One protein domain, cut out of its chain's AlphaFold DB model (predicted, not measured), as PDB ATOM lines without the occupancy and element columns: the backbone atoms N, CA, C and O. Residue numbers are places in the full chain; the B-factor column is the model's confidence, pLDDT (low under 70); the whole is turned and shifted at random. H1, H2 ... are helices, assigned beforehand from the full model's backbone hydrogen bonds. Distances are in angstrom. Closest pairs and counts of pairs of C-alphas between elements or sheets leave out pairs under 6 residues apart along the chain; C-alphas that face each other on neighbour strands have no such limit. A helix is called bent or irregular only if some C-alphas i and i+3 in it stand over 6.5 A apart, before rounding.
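AT A GLANCE: This is residues 154 to 233 of the 233 residues of an uncharacterized protein of Eubacterium uniforme (UniProt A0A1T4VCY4). A small head with a long arm: H4 crosses H1, H2 packs on H1, H3 sits off at one end, and residues 215 to 233, with H5, stick out free. The 80 printed residues, with H1 to H5 in order and no named strand, are all helix and loose, with a radius of gyration of the C-alphas of 16.3 A and spans of 53 by 26 by 21 A.

IN THESE COORDINATES: H4, residues 200 to 214, is 20.7 A long from C-alpha 200 at (-35.234, 6.968, -70.440), and irregular: C-alphas 205 and 208 are 7.1 A apart. H1 is residues 158 to 166, 12.1 A; H2, residues 172 to 176, is only just irregular, with C-alphas 173 and 176 6.9 A apart; H3 is residues 184 to 190; H5, residues 219 to 230, is 16.2 A long and ends at C-alpha 230 at (-4.673, -7.134, -101.391).

HOW THE PARTS SIT: H4 touches H1, closest at the C-alphas of Ala 210 and Ile 160, 5.5 A, only just about perpendicular at 71 degrees. H1 touches H2, closest at the C-alphas of Val 165 and Ala 172, 5.5 A. H3 and H5 touch no helix. Every O i to N i+4 pair is within hydrogen-bond range in H1, H3 and H5, 9 of 11 in H4, and 0 of 1 in H2, where 1 of 2 O i to N i+3 pairs is.

THE WHOLE: The farthest C-alphas, Asp 195 and Gly 233, are 53.1 A apart. The printed part has no cut and no long link. Residues 176 to 180, 191 to 198, 215 to 224 and 230 to 233 have pLDDT under 70.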
ATOM      1  N   MET A 154     -40.174   5.236 -74.421       73.69
ATOM      2  CA  MET A 154     -39.680   5.562 -75.759       73.69
ATOM      3  C   MET A 154     -39.121   4.294 -76.412       73.69
ATOM      4  O   MET A 154     -38.674   3.407 -75.698       73.69
ATOM      5  N   PRO A 155     -39.094   4.143 -77.744       71.25
ATOM      6  CA  PRO A 155     -38.405   3.014 -78.355       71.25
ATOM      7  C   PRO A 155     -36.922   3.009 -77.971       71.25
ATOM      8  O   PRO A 155     -36.358   4.058 -77.680       71.25
ATOM      9  N   ILE A 156     -36.303   1.828 -78.001       74.38
ATOM     10  CA  ILE A 156     -34.877   1.605 -77.702       74.38
ATOM     11  C   ILE A 156     -34.033   1.849 -78.949       74.38
ATOM     12  O   ILE A 156     -34.395   1.354 -80.023       74.38
ATOM     13  N   ASP A 157     -32.941   2.625 -78.860       78.19
ATOM     14  CA  ASP A 157     -32.173   2.969 -80.058       78.19
ATOM     15  C   ASP A 157     -31.658   1.696 -80.725       78.19
ATOM     16  O   ASP A 157     -31.291   0.718 -80.072       78.19
ATOM     17  N   SER A 158     -31.607   1.707 -82.054       76.69
ATOM     18  CA  SER A 158     -31.134   0.573 -82.844       76.69
ATOM     19  C   SER A 158     -29.766   0.024 -82.397       76.69
ATOM     20  O   SER A 158     -29.525  -1.176 -82.533       76.69
ATOM     21  N   TYR A 159     -28.865   0.854 -81.860       78.25
ATOM     22  CA  TYR A 159     -27.588   0.412 -81.293       78.25
ATOM     23  C   TYR A 159     -27.764  -0.383 -80.000       78.25
ATOM     24  O   TYR A 159     -27.135  -1.432 -79.843       78.25
ATOM     25  N   ILE A 160     -28.646   0.066 -79.110       82.00
ATOM     26  CA  ILE A 160     -28.980  -0.652 -77.879       82.00
ATOM     27  C   ILE A 160     -29.739  -1.944 -78.222       82.00
ATOM     28  O   ILE A 160     -29.378  -3.006 -77.728       82.00
ATOM     29  N   ILE A 161     -30.688  -1.912 -79.167       80.88
ATOM     30  CA  ILE A 161     -31.369  -3.117 -79.683       80.88
ATOM     31  C   ILE A 161     -30.351  -4.134 -80.209       80.88
ATOM     32  O   ILE A 161     -30.426  -5.316 -79.878       80.88
ATOM     33  N   LYS A 162     -29.364  -3.700 -81.005       82.12
ATOM     34  CA  LYS A 162     -28.304  -4.595 -81.497       82.12
ATOM     35  C   LYS A 162     -27.537  -5.253 -80.350       82.12
ATOM     36  O   LYS A 162     -27.175  -6.421 -80.492       82.12
ATOM     37  N   LYS A 163     -27.283  -4.525 -79.254       83.56
ATOM     38  CA  LYS A 163     -26.638  -5.062 -78.046       83.56
ATOM     39  C   LYS A 163     -27.536  -6.112 -77.403       83.56
ATOM     40  O   LYS A 163     -27.099  -7.242 -77.246       83.56
ATOM     41  N   LEU A 164     -28.792  -5.771 -77.120       82.50
ATOM     42  CA  LEU A 164     -29.754  -6.680 -76.490       82.50
ATOM     43  C   LEU A 164     -29.931  -7.985 -77.278       82.50
ATOM     44  O   LEU A 164     -29.959  -9.060 -76.689       82.50
ATOM     45  N   VAL A 165     -29.996  -7.905 -78.612       83.75
ATOM     46  CA  VAL A 165     -30.035  -9.091 -79.481       83.75
ATOM     47  C   VAL A 165     -28.753  -9.910 -79.349       83.75
ATOM     48  O   VAL A 165     -28.808 -11.133 -79.281       83.75
ATOM     49  N   LYS A 166     -27.585  -9.257 -79.335       85.00
ATOM     50  CA  LYS A 166     -26.290  -9.940 -79.217       85.00
ATOM     51  C   LYS A 166     -26.108 -10.608 -77.852       85.00
ATOM     52  O   LYS A 166     -25.510 -11.677 -77.789       85.00
ATOM     53  N   ASP A 167     -26.658 -10.009 -76.804       85.44
ATOM     54  CA  ASP A 167     -26.659 -10.549 -75.445       85.44
ATOM     55  C   ASP A 167     -27.767 -11.601 -75.230       85.44
ATOM     56  O   ASP A 167     -27.925 -12.107 -74.124       85.44
ATOM     57  N   ASN A 168     -28.525 -11.956 -76.280       84.94
ATOM     58  CA  ASN A 168     -29.666 -12.881 -76.247       84.94
ATOM     59  C   ASN A 168     -30.785 -12.471 -75.272       84.94
ATOM     60  O   ASN A 168     -31.545 -13.315 -74.804       84.94
ATOM     61  N   LEU A 169     -30.906 -11.173 -74.983       79.69
ATOM     62  CA  LEU A 169     -31.956 -10.621 -74.124       79.69
ATOM     63  C   LEU A 169     -33.264 -10.392 -74.892       79.69
ATOM     64  O   LEU A 169     -34.340 -10.409 -74.298       79.69
ATOM     65  N   ILE A 170     -33.185 -10.187 -76.213       78.06
ATOM     66  CA  ILE A 170     -34.350 -10.025 -77.095       78.06
ATOM     67  C   ILE A 170     -34.183 -10.792 -78.410       78.06
ATOM     68  O   ILE A 170     -33.069 -11.089 -78.844       78.06
ATOM     69  N   GLU A 171     -35.301 -11.084 -79.078       79.88
ATOM     70  CA  GLU A 171     -35.299 -11.825 -80.341       79.88
ATOM     71  C   GLU A 171     -34.597 -11.072 -81.484       79.88
ATOM     72  O   GLU A 171     -34.773  -9.868 -81.684       79.88
ATOM     73  N   ALA A 172     -33.884 -11.812 -82.338       79.38
ATOM     74  CA  ALA A 172     -33.134 -11.243 -83.458       79.38
ATOM     75  C   ALA A 172     -33.994 -10.492 -84.494       79.38
ATOM     76  O   ALA A 172     -33.465  -9.637 -85.209       79.38
ATOM     77  N   LYS A 173     -35.307 -10.765 -84.565       78.56
ATOM     78  CA  LYS A 173     -36.239 -10.086 -85.484       78.56
ATOM     79  C   LYS A 173     -36.283  -8.567 -85.273       78.56
ATOM     80  O   LYS A 173     -36.476  -7.831 -86.233       78.56
ATOM     81  N   TYR A 174     -36.008  -8.098 -84.053       73.06
ATOM     82  CA  TYR A 174     -36.030  -6.675 -83.704       73.06
ATOM     83  C   TYR A 174     -34.800  -5.894 -84.198       73.06
ATOM     84  O   TYR A 174     -34.801  -4.669 -84.204       73.06
ATOM     85  N   LYS A 175     -33.739  -6.577 -84.655       70.69
ATOM     86  CA  LYS A 175     -32.441  -5.965 -84.999       70.69
ATOM     87  C   LYS A 175     -32.479  -4.999 -86.194       70.69
ATOM     88  O   LYS A 175     -31.598  -4.146 -86.308       70.69
ATOM     89  N   ASN A 176     -33.438  -5.166 -87.106       67.31
ATOM     90  CA  ASN A 176     -33.358  -4.603 -88.459       67.31
ATOM     91  C   ASN A 176     -34.446  -3.575 -88.805       67.31
ATOM     92  O   ASN A 176     -34.442  -3.077 -89.931       67.31
ATOM     93  N   GLU A 177     -35.355  -3.225 -87.892       68.44
ATOM     94  CA  GLU A 177     -36.397  -2.234 -88.190       68.44
ATOM     95  C   GLU A 177     -36.017  -0.852 -87.625       68.44
ATOM     96  O   GLU A 177     -36.026  -0.646 -86.410       68.44
ATOM     97  N   PRO A 178     -35.651   0.124 -88.477       68.12
ATOM     98  CA  PRO A 178     -35.332   1.469 -88.013       68.12
ATOM     99  C   PRO A 178     -36.605   2.210 -87.587       68.12
ATOM    100  O   PRO A 178     -37.606   2.192 -88.304       68.12
ATOM    101  N   TRP A 179     -36.534   2.950 -86.476       68.06
ATOM    102  CA  TRP A 179     -37.673   3.679 -85.895       68.06
ATOM    103  C   TRP A 179     -38.424   4.569 -86.881       68.06
ATOM    104  O   TRP A 179     -39.645   4.641 -86.858       68.06
ATOM    105  N   SER A 180     -37.689   5.225 -87.781       65.56
ATOM    106  CA  SER A 180     -38.247   6.131 -88.789       65.56
ATOM    107  C   SER A 180     -39.223   5.445 -89.755       65.56
ATOM    108  O   SER A 180     -39.889   6.124 -90.533       65.56
ATOM    109  N   LYS A 181     -39.276   4.107 -89.757       73.12
ATOM    110  CA  LYS A 181     -40.174   3.297 -90.586       73.12
ATOM    111  C   LYS A 181     -41.308   2.635 -89.795       73.12
ATOM    112  O   LYS A 181     -42.133   1.977 -90.420       73.12
ATOM    113  N   LEU A 182     -41.349   2.779 -88.469       72.44
ATOM    114  CA  LEU A 182     -42.402   2.183 -87.645       72.44
ATOM    115  C   LEU A 182     -43.689   3.015 -87.750       72.44
ATOM    116  O   LEU A 182     -43.650   4.240 -87.651       72.44
ATOM    117  N   ASN A 183     -44.828   2.353 -87.936       72.69
ATOM    118  CA  ASN A 183     -46.156   2.942 -87.706       72.69
ATOM    119  C   ASN A 183     -46.570   2.812 -86.225       72.69
ATOM    120  O   ASN A 183     -45.882   2.127 -85.462       72.69
ATOM    121  N   THR A 184     -47.701   3.403 -85.814       70.81
ATOM    122  CA  THR A 184     -48.187   3.334 -84.416       70.81
ATOM    123  C   THR A 184     -48.234   1.905 -83.873       70.81
ATOM    124  O   THR A 184     -47.744   1.625 -82.786       70.81
ATOM    125  N   ASN A 185     -48.784   0.961 -84.640       76.44
ATOM    126  CA  ASN A 185     -48.956  -0.418 -84.180       76.44
ATOM    127  C   ASN A 185     -47.615  -1.134 -83.988       76.44
ATOM    128  O   ASN A 185     -47.466  -1.955 -83.083       76.44
ATOM    129  N   GLN A 186     -46.639  -0.849 -84.850       74.56
ATOM    130  CA  GLN A 186     -45.281  -1.353 -84.696       74.56
ATOM    131  C   GLN A 186     -44.608  -0.696 -83.489       74.56
ATOM    132  O   GLN A 186     -44.055  -1.406 -82.659       74.56
ATOM    133  N   TYR A 187     -44.728   0.619 -83.328       72.81
ATOM    134  CA  TYR A 187     -44.208   1.346 -82.171       72.81
ATOM    135  C   TYR A 187     -44.715   0.776 -80.840       72.81
ATOM    136  O   TYR A 187     -43.919   0.448 -79.965       72.81
ATOM    137  N   GLU A 188     -46.027   0.559 -80.715       74.75
ATOM    138  CA  GLU A 188     -46.651  -0.031 -79.525       74.75
ATOM    139  C   GLU A 188     -46.123  -1.439 -79.216       74.75
ATOM    140  O   GLU A 188     -45.957  -1.805 -78.052       74.75
ATOM    141  N   LYS A 189     -45.803  -2.230 -80.248       74.38
ATOM    142  CA  LYS A 189     -45.135  -3.528 -80.075       74.38
ATOM    143  C   LYS A 189     -43.689  -3.362 -79.608       74.38
ATOM    144  O   LYS A 189     -43.254  -4.124 -78.750       74.38
ATOM    145  N   TYR A 190     -42.964  -2.370 -80.130       70.81
ATOM    146  CA  TYR A 190     -41.583  -2.081 -79.728       70.81
ATOM    147  C   TYR A 190     -41.478  -1.563 -78.288       70.81
ATOM    148  O   TYR A 190     -40.540  -1.934 -77.586       70.81
ATOM    149  N   LYS A 191     -42.466  -0.797 -77.801       68.88
ATOM    150  CA  LYS A 191     -42.558  -0.375 -76.388       68.88
ATOM    151  C   LYS A 191     -42.683  -1.541 -75.398       68.88
ATOM    152  O   LYS A 191     -42.432  -1.365 -74.208       68.88
ATOM    153  N   LYS A 192     -43.113  -2.712 -75.875       69.69
ATOM    154  CA  LYS A 192     -43.407  -3.905 -75.064       69.69
ATOM    155  C   LYS A 192     -42.378  -5.024 -75.241       69.69
ATOM    156  O   LYS A 192     -42.660  -6.160 -74.875       69.69
ATOM    157  N   ILE A 193     -41.215  -4.742 -75.833       65.94
ATOM    158  CA  ILE A 193     -40.182  -5.765 -76.024       65.94
ATOM    159  C   ILE A 193     -39.665  -6.239 -74.648       65.94
ATOM    160  O   ILE A 193     -38.981  -5.501 -73.947       65.94
ATOM    161  N   ASN A 194     -39.993  -7.494 -74.315       55.47
ATOM    162  CA  ASN A 194     -39.419  -8.349 -73.261       55.47
ATOM    163  C   ASN A 194     -39.390  -7.821 -71.814       55.47
ATOM    164  O   ASN A 194     -38.374  -7.991 -71.149       55.47
ATOM    165  N   ASP A 195     -40.474  -7.227 -71.303       57.94
ATOM    166  CA  ASP A 195     -40.577  -6.776 -69.892       57.94
ATOM    167  C   ASP A 195     -39.424  -5.870 -69.416       57.94
ATOM    168  O   ASP A 195     -39.278  -5.606 -68.224       57.94
ATOM    169  N   ILE A 196     -38.613  -5.349 -70.342       63.50
ATOM    170  CA  ILE A 196     -37.575  -4.381 -70.026       63.50
ATOM    171  C   ILE A 196     -38.322  -3.111 -69.632       63.50
ATOM    172  O   ILE A 196     -39.107  -2.575 -70.425       63.50
ATOM    173  N   GLU A 197     -38.086  -2.636 -68.409       63.38
ATOM    174  CA  GLU A 197     -38.396  -1.264 -68.012       63.38
ATOM    175  C   GLU A 197     -37.530  -0.336 -68.859       63.38
ATOM    176  O   GLU A 197     -36.435   0.087 -68.506       63.38
ATOM    177  N   ASN A 198     -38.001  -0.117 -70.080       64.75
ATOM    178  CA  ASN A 198     -37.353   0.699 -71.079       64.75
ATOM    179  C   ASN A 198     -37.712   2.162 -70.826       64.75
ATOM    180  O   ASN A 198     -38.442   2.808 -71.582       64.75
ATOM    181  N   GLU A 199     -37.245   2.626 -69.679       72.81
ATOM    182  CA  GLU A 199     -37.292   4.012 -69.279       72.81
ATOM    183  C   GLU A 199     -36.108   4.760 -69.877       72.81
ATOM    184  O   GLU A 199     -35.069   4.197 -70.237       72.81
ATOM    185  N   PHE A 200     -36.259   6.075 -69.935       71.06
ATOM    186  CA  PHE A 200     -35.234   6.968 -70.440       71.06
ATOM    187  C   PHE A 200     -33.856   6.748 -69.782       71.06
ATOM    188  O   PHE A 200     -32.831   6.715 -70.466       71.06
ATOM    189  N   LEU A 201     -33.834   6.577 -68.456       71.38
ATOM    190  CA  LEU A 201     -32.604   6.387 -67.685       71.38
ATOM    191  C   LEU A 201     -31.934   5.048 -67.993       71.38
ATOM    192  O   LEU A 201     -30.722   5.012 -68.203       71.38
ATOM    193  N   TRP A 202     -32.722   3.978 -68.115       78.69
ATOM    194  CA  TRP A 202     -32.215   2.651 -68.454       78.69
ATOM    195  C   TRP A 202     -31.457   2.662 -69.790       78.69
ATOM    196  O   TRP A 202     -30.374   2.082 -69.921       78.69
ATOM    197  N   GLU A 203     -31.981   3.370 -70.793       78.00
ATOM    198  CA  GLU A 203     -31.313   3.475 -72.090       78.00
ATOM    199  C   GLU A 203     -29.988   4.254 -71.998       78.00
ATOM    200  O   GLU A 203     -29.011   3.884 -72.656       78.00
ATOM    201  N   LEU A 204     -29.925   5.308 -71.170       78.06
ATOM    202  CA  LEU A 204     -28.692   6.066 -70.932       78.06
ATOM    203  C   LEU A 204     -27.607   5.212 -70.262       78.06
ATOM    204  O   LEU A 204     -26.457   5.252 -70.700       78.06
ATOM    205  N   GLU A 205     -27.967   4.403 -69.265       81.25
ATOM    206  CA  GLU A 205     -27.042   3.488 -68.575       81.25
ATOM    207  C   GLU A 205     -26.429   2.453 -69.527       81.25
ATOM    208  O   GLU A 205     -25.257   2.089 -69.422       81.25
ATOM    209  N   ASN A 206     -27.208   1.999 -70.511       81.88
ATOM    210  CA  ASN A 206     -26.768   0.993 -71.475       81.88
ATOM    211  C   ASN A 206     -26.021   1.586 -72.682       81.88
ATOM    212  O   ASN A 206     -25.423   0.832 -73.465       81.88
ATOM    213  N   TRP A 207     -26.025   2.914 -72.840       84.62
ATOM    214  CA  TRP A 207     -25.518   3.587 -74.035       84.62
ATOM    215  C   TRP A 207     -24.022   3.396 -74.242       84.62
ATOM    216  O   TRP A 207     -23.590   3.011 -75.329       84.62
ATOM    217  N   GLU A 208     -23.219   3.617 -73.201       84.06
ATOM    218  CA  GLU A 208     -21.768   3.454 -73.284       84.06
ATOM    219  C   GLU A 208     -21.389   2.004 -73.608       84.06
ATOM    220  O   GLU A 208     -20.581   1.762 -74.504       84.06
ATOM    221  N   SER A 209     -22.017   1.034 -72.942       84.44
ATOM    222  CA  SER A 209     -21.765  -0.391 -73.177       84.44
ATOM    223  C   SER A 209     -22.107  -0.804 -74.613       84.44
ATOM    224  O   SER A 209     -21.300  -1.452 -75.286       84.44
ATOM    225  N   ALA A 210     -23.267  -0.380 -75.130       83.19
ATOM    226  CA  ALA A 210     -23.648  -0.638 -76.518       83.19
ATOM    227  C   ALA A 210     -22.691   0.037 -77.499       83.19
ATOM    228  O   ALA A 210     -22.241  -0.588 -78.464       83.19
ATOM    229  N   MET A 211     -22.326   1.291 -77.231       82.25
ATOM    230  CA  MET A 211     -21.373   2.010 -78.058       82.25
ATOM    231  C   MET A 211     -20.008   1.345 -78.036       82.25
ATOM    232  O   MET A 211     -19.467   1.162 -79.107       82.25
ATOM    233  N   ASN A 212     -19.465   0.910 -76.903       80.50
ATOM    234  CA  ASN A 212     -18.173   0.218 -76.846       80.50
ATOM    235  C   ASN A 212     -18.216  -1.154 -77.531       80.50
ATOM    236  O   ASN A 212     -17.253  -1.564 -78.174       80.50
ATOM    237  N   MET A 213     -19.360  -1.836 -77.475       77.62
ATOM    238  CA  MET A 213     -19.554  -3.114 -78.153       77.62
ATOM    239  C   MET A 213     -19.543  -2.990 -79.689       77.62
ATOM    240  O   MET A 213     -19.129  -3.929 -80.377       77.62
ATOM    241  N   PHE A 214     -20.010  -1.858 -80.230       73.56
ATOM    242  CA  PHE A 214     -20.118  -1.624 -81.677       73.56
ATOM    243  C   PHE A 214     -19.177  -0.545 -82.229       73.56
ATOM    244  O   PHE A 214     -18.986  -0.492 -83.446       73.56
ATOM    245  N   LYS A 215     -18.536   0.267 -81.381       65.75
ATOM    246  CA  LYS A 215     -17.377   1.107 -81.708       65.75
ATOM    247  C   LYS A 215     -16.205   0.174 -81.891       65.75
ATOM    248  O   LYS A 215     -15.351  -0.031 -81.037       65.75
ATOM    249  N   ARG A 216     -16.165  -0.386 -83.085       54.16
ATOM    250  CA  ARG A 216     -14.963  -0.982 -83.619       54.16
ATOM    251  C   ARG A 216     -14.031   0.187 -83.883       54.16
ATOM    252  O   ARG A 216     -14.300   1.002 -84.760       54.16
ATOM    253  N   TYR A 217     -12.986   0.317 -83.079       49.09
ATOM    254  CA  TYR A 217     -11.887   1.237 -83.338       49.09
ATOM    255  C   TYR A 217     -11.263   0.841 -84.679       49.09
ATOM    256  O   TYR A 217     -10.400  -0.022 -84.704       49.09
ATOM    257  N   ASN A 218     -11.804   1.342 -85.795       54.81
ATOM    258  CA  ASN A 218     -11.377   1.122 -87.181       54.81
ATOM    259  C   ASN A 218     -10.915  -0.307 -87.572       54.81
ATOM    260  O   ASN A 218     -10.247  -0.468 -88.584       54.81
ATOM    261  N   ALA A 219     -11.253  -1.358 -86.817       54.28
ATOM    262  CA  ALA A 219     -10.725  -2.691 -87.075       54.28
ATOM    263  C   ALA A 219     -11.304  -3.223 -88.386       54.28
ATOM    264  O   ALA A 219     -10.552  -3.637 -89.252       54.28
ATOM    265  N   ASP A 220     -12.613  -3.098 -88.613       57.69
ATOM    266  CA  ASP A 220     -13.202  -3.519 -89.889       57.69
ATOM    267  C   ASP A 220     -12.981  -2.557 -91.030       57.69
ATOM    268  O   ASP A 220     -12.941  -3.012 -92.160       57.69
ATOM    269  N   SER A 221     -12.837  -1.256 -90.795       60.44
ATOM    270  CA  SER A 221     -12.463  -0.336 -91.873       60.44
ATOM    271  C   SER A 221     -11.013  -0.566 -92.300       60.44
ATOM    272  O   SER A 221     -10.731  -0.529 -93.494       60.44
ATOM    273  N   TYR A 222     -10.113  -0.896 -91.367       63.97
ATOM    274  CA  TYR A 222      -8.733  -1.273 -91.664       63.97
ATOM    275  C   TYR A 222      -8.632  -2.679 -92.266       63.97
ATOM    276  O   TYR A 222      -7.903  -2.870 -93.230       63.97
ATOM    277  N   GLU A 223      -9.399  -3.656 -91.783       67.00
ATOM    278  CA  GLU A 223      -9.482  -4.987 -92.397       67.00
ATOM    279  C   GLU A 223     -10.168  -4.941 -93.771       67.00
ATOM    280  O   GLU A 223      -9.757  -5.645 -94.690       67.00
ATOM    281  N   HIS A 224     -11.167  -4.077 -93.966       69.62
ATOM    282  CA  HIS A 224     -11.773  -3.825 -95.274       69.62
ATOM    283  C   HIS A 224     -10.780  -3.134 -96.213       69.62
ATOM    284  O   HIS A 224     -10.624  -3.577 -97.347       69.62
ATOM    285  N   TYR A 225     -10.030  -2.138 -95.726       73.56
ATOM    286  CA  TYR A 225      -8.907  -1.551 -96.454       73.56
ATOM    287  C   TYR A 225      -7.880  -2.617 -96.850       73.56
ATOM    288  O   TYR A 225      -7.555  -2.716 -98.026       73.56
ATOM    289  N   LYS A 226      -7.424  -3.471 -95.923       77.38
ATOM    290  CA  LYS A 226      -6.483  -4.564 -96.227       77.38
ATOM    291  C   LYS A 226      -7.028  -5.504 -97.298       77.38
ATOM    292  O   LYS A 226      -6.303  -5.840 -98.227       77.38
ATOM    293  N   ARG A 227      -8.299  -5.909 -97.204       77.25
ATOM    294  CA  ARG A 227      -8.938  -6.793 -98.196       77.25
ATOM    295  C   ARG A 227      -9.020  -6.153 -99.579       77.25
ATOM    296  O   ARG A 227      -8.794  -6.841-100.567       77.25
ATOM    297  N   GLU A 228      -9.331  -4.864 -99.658       77.19
ATOM    298  CA  GLU A 228      -9.391  -4.137-100.931       77.19
ATOM    299  C   GLU A 228      -7.997  -3.795-101.481       77.19
ATOM    300  O   GLU A 228      -7.816  -3.752-102.695       77.19
ATOM    301  N   TYR A 229      -6.994  -3.623-100.616       71.06
ATOM    302  CA  TYR A 229      -5.603  -3.386-101.005       71.06
ATOM    303  C   TYR A 229      -4.934  -4.659-101.550       71.06
ATOM    304  O   TYR A 229      -4.270  -4.607-102.579       71.06
ATOM    305  N   VAL A 230      -5.180  -5.822-100.931       67.12
ATOM    306  CA  VAL A 230      -4.673  -7.134-101.391       67.12
ATOM    307  C   VAL A 230      -5.277  -7.561-102.734       67.12
ATOM    308  O   VAL A 230      -4.649  -8.301-103.474       67.12
ATOM    309  N   LYS A 231      -6.475  -7.085-103.093       63.72
ATOM    310  CA  LYS A 231      -7.088  -7.354-104.409       63.72
ATOM    311  C   LYS A 231      -6.518  -6.503-105.552       63.72
ATOM    312  O   LYS A 231      -6.869  -6.744-106.703       63.72
ATOM    313  N   ARG A 232      -5.742  -5.459-105.243       57.25
ATOM    314  CA  ARG A 232      -5.233  -4.474-106.217       57.25
ATOM    315  C   ARG A 232      -3.724  -4.578-106.469       57.25
ATOM    316  O   ARG A 232      -3.230  -3.824-107.302       57.25
ATOM    317  N   GLY A 233      -3.020  -5.459-105.759       48.59
ATOM    318  CA  GLY A 233      -1.625  -5.829-106.018       48.59
ATOM    319  C   GLY A 233      -1.541  -7.263-106.505       48.59
ATOM    320  O   GLY A 233      -0.599  -7.545-107.270       48.59
TER     321      GLY A 233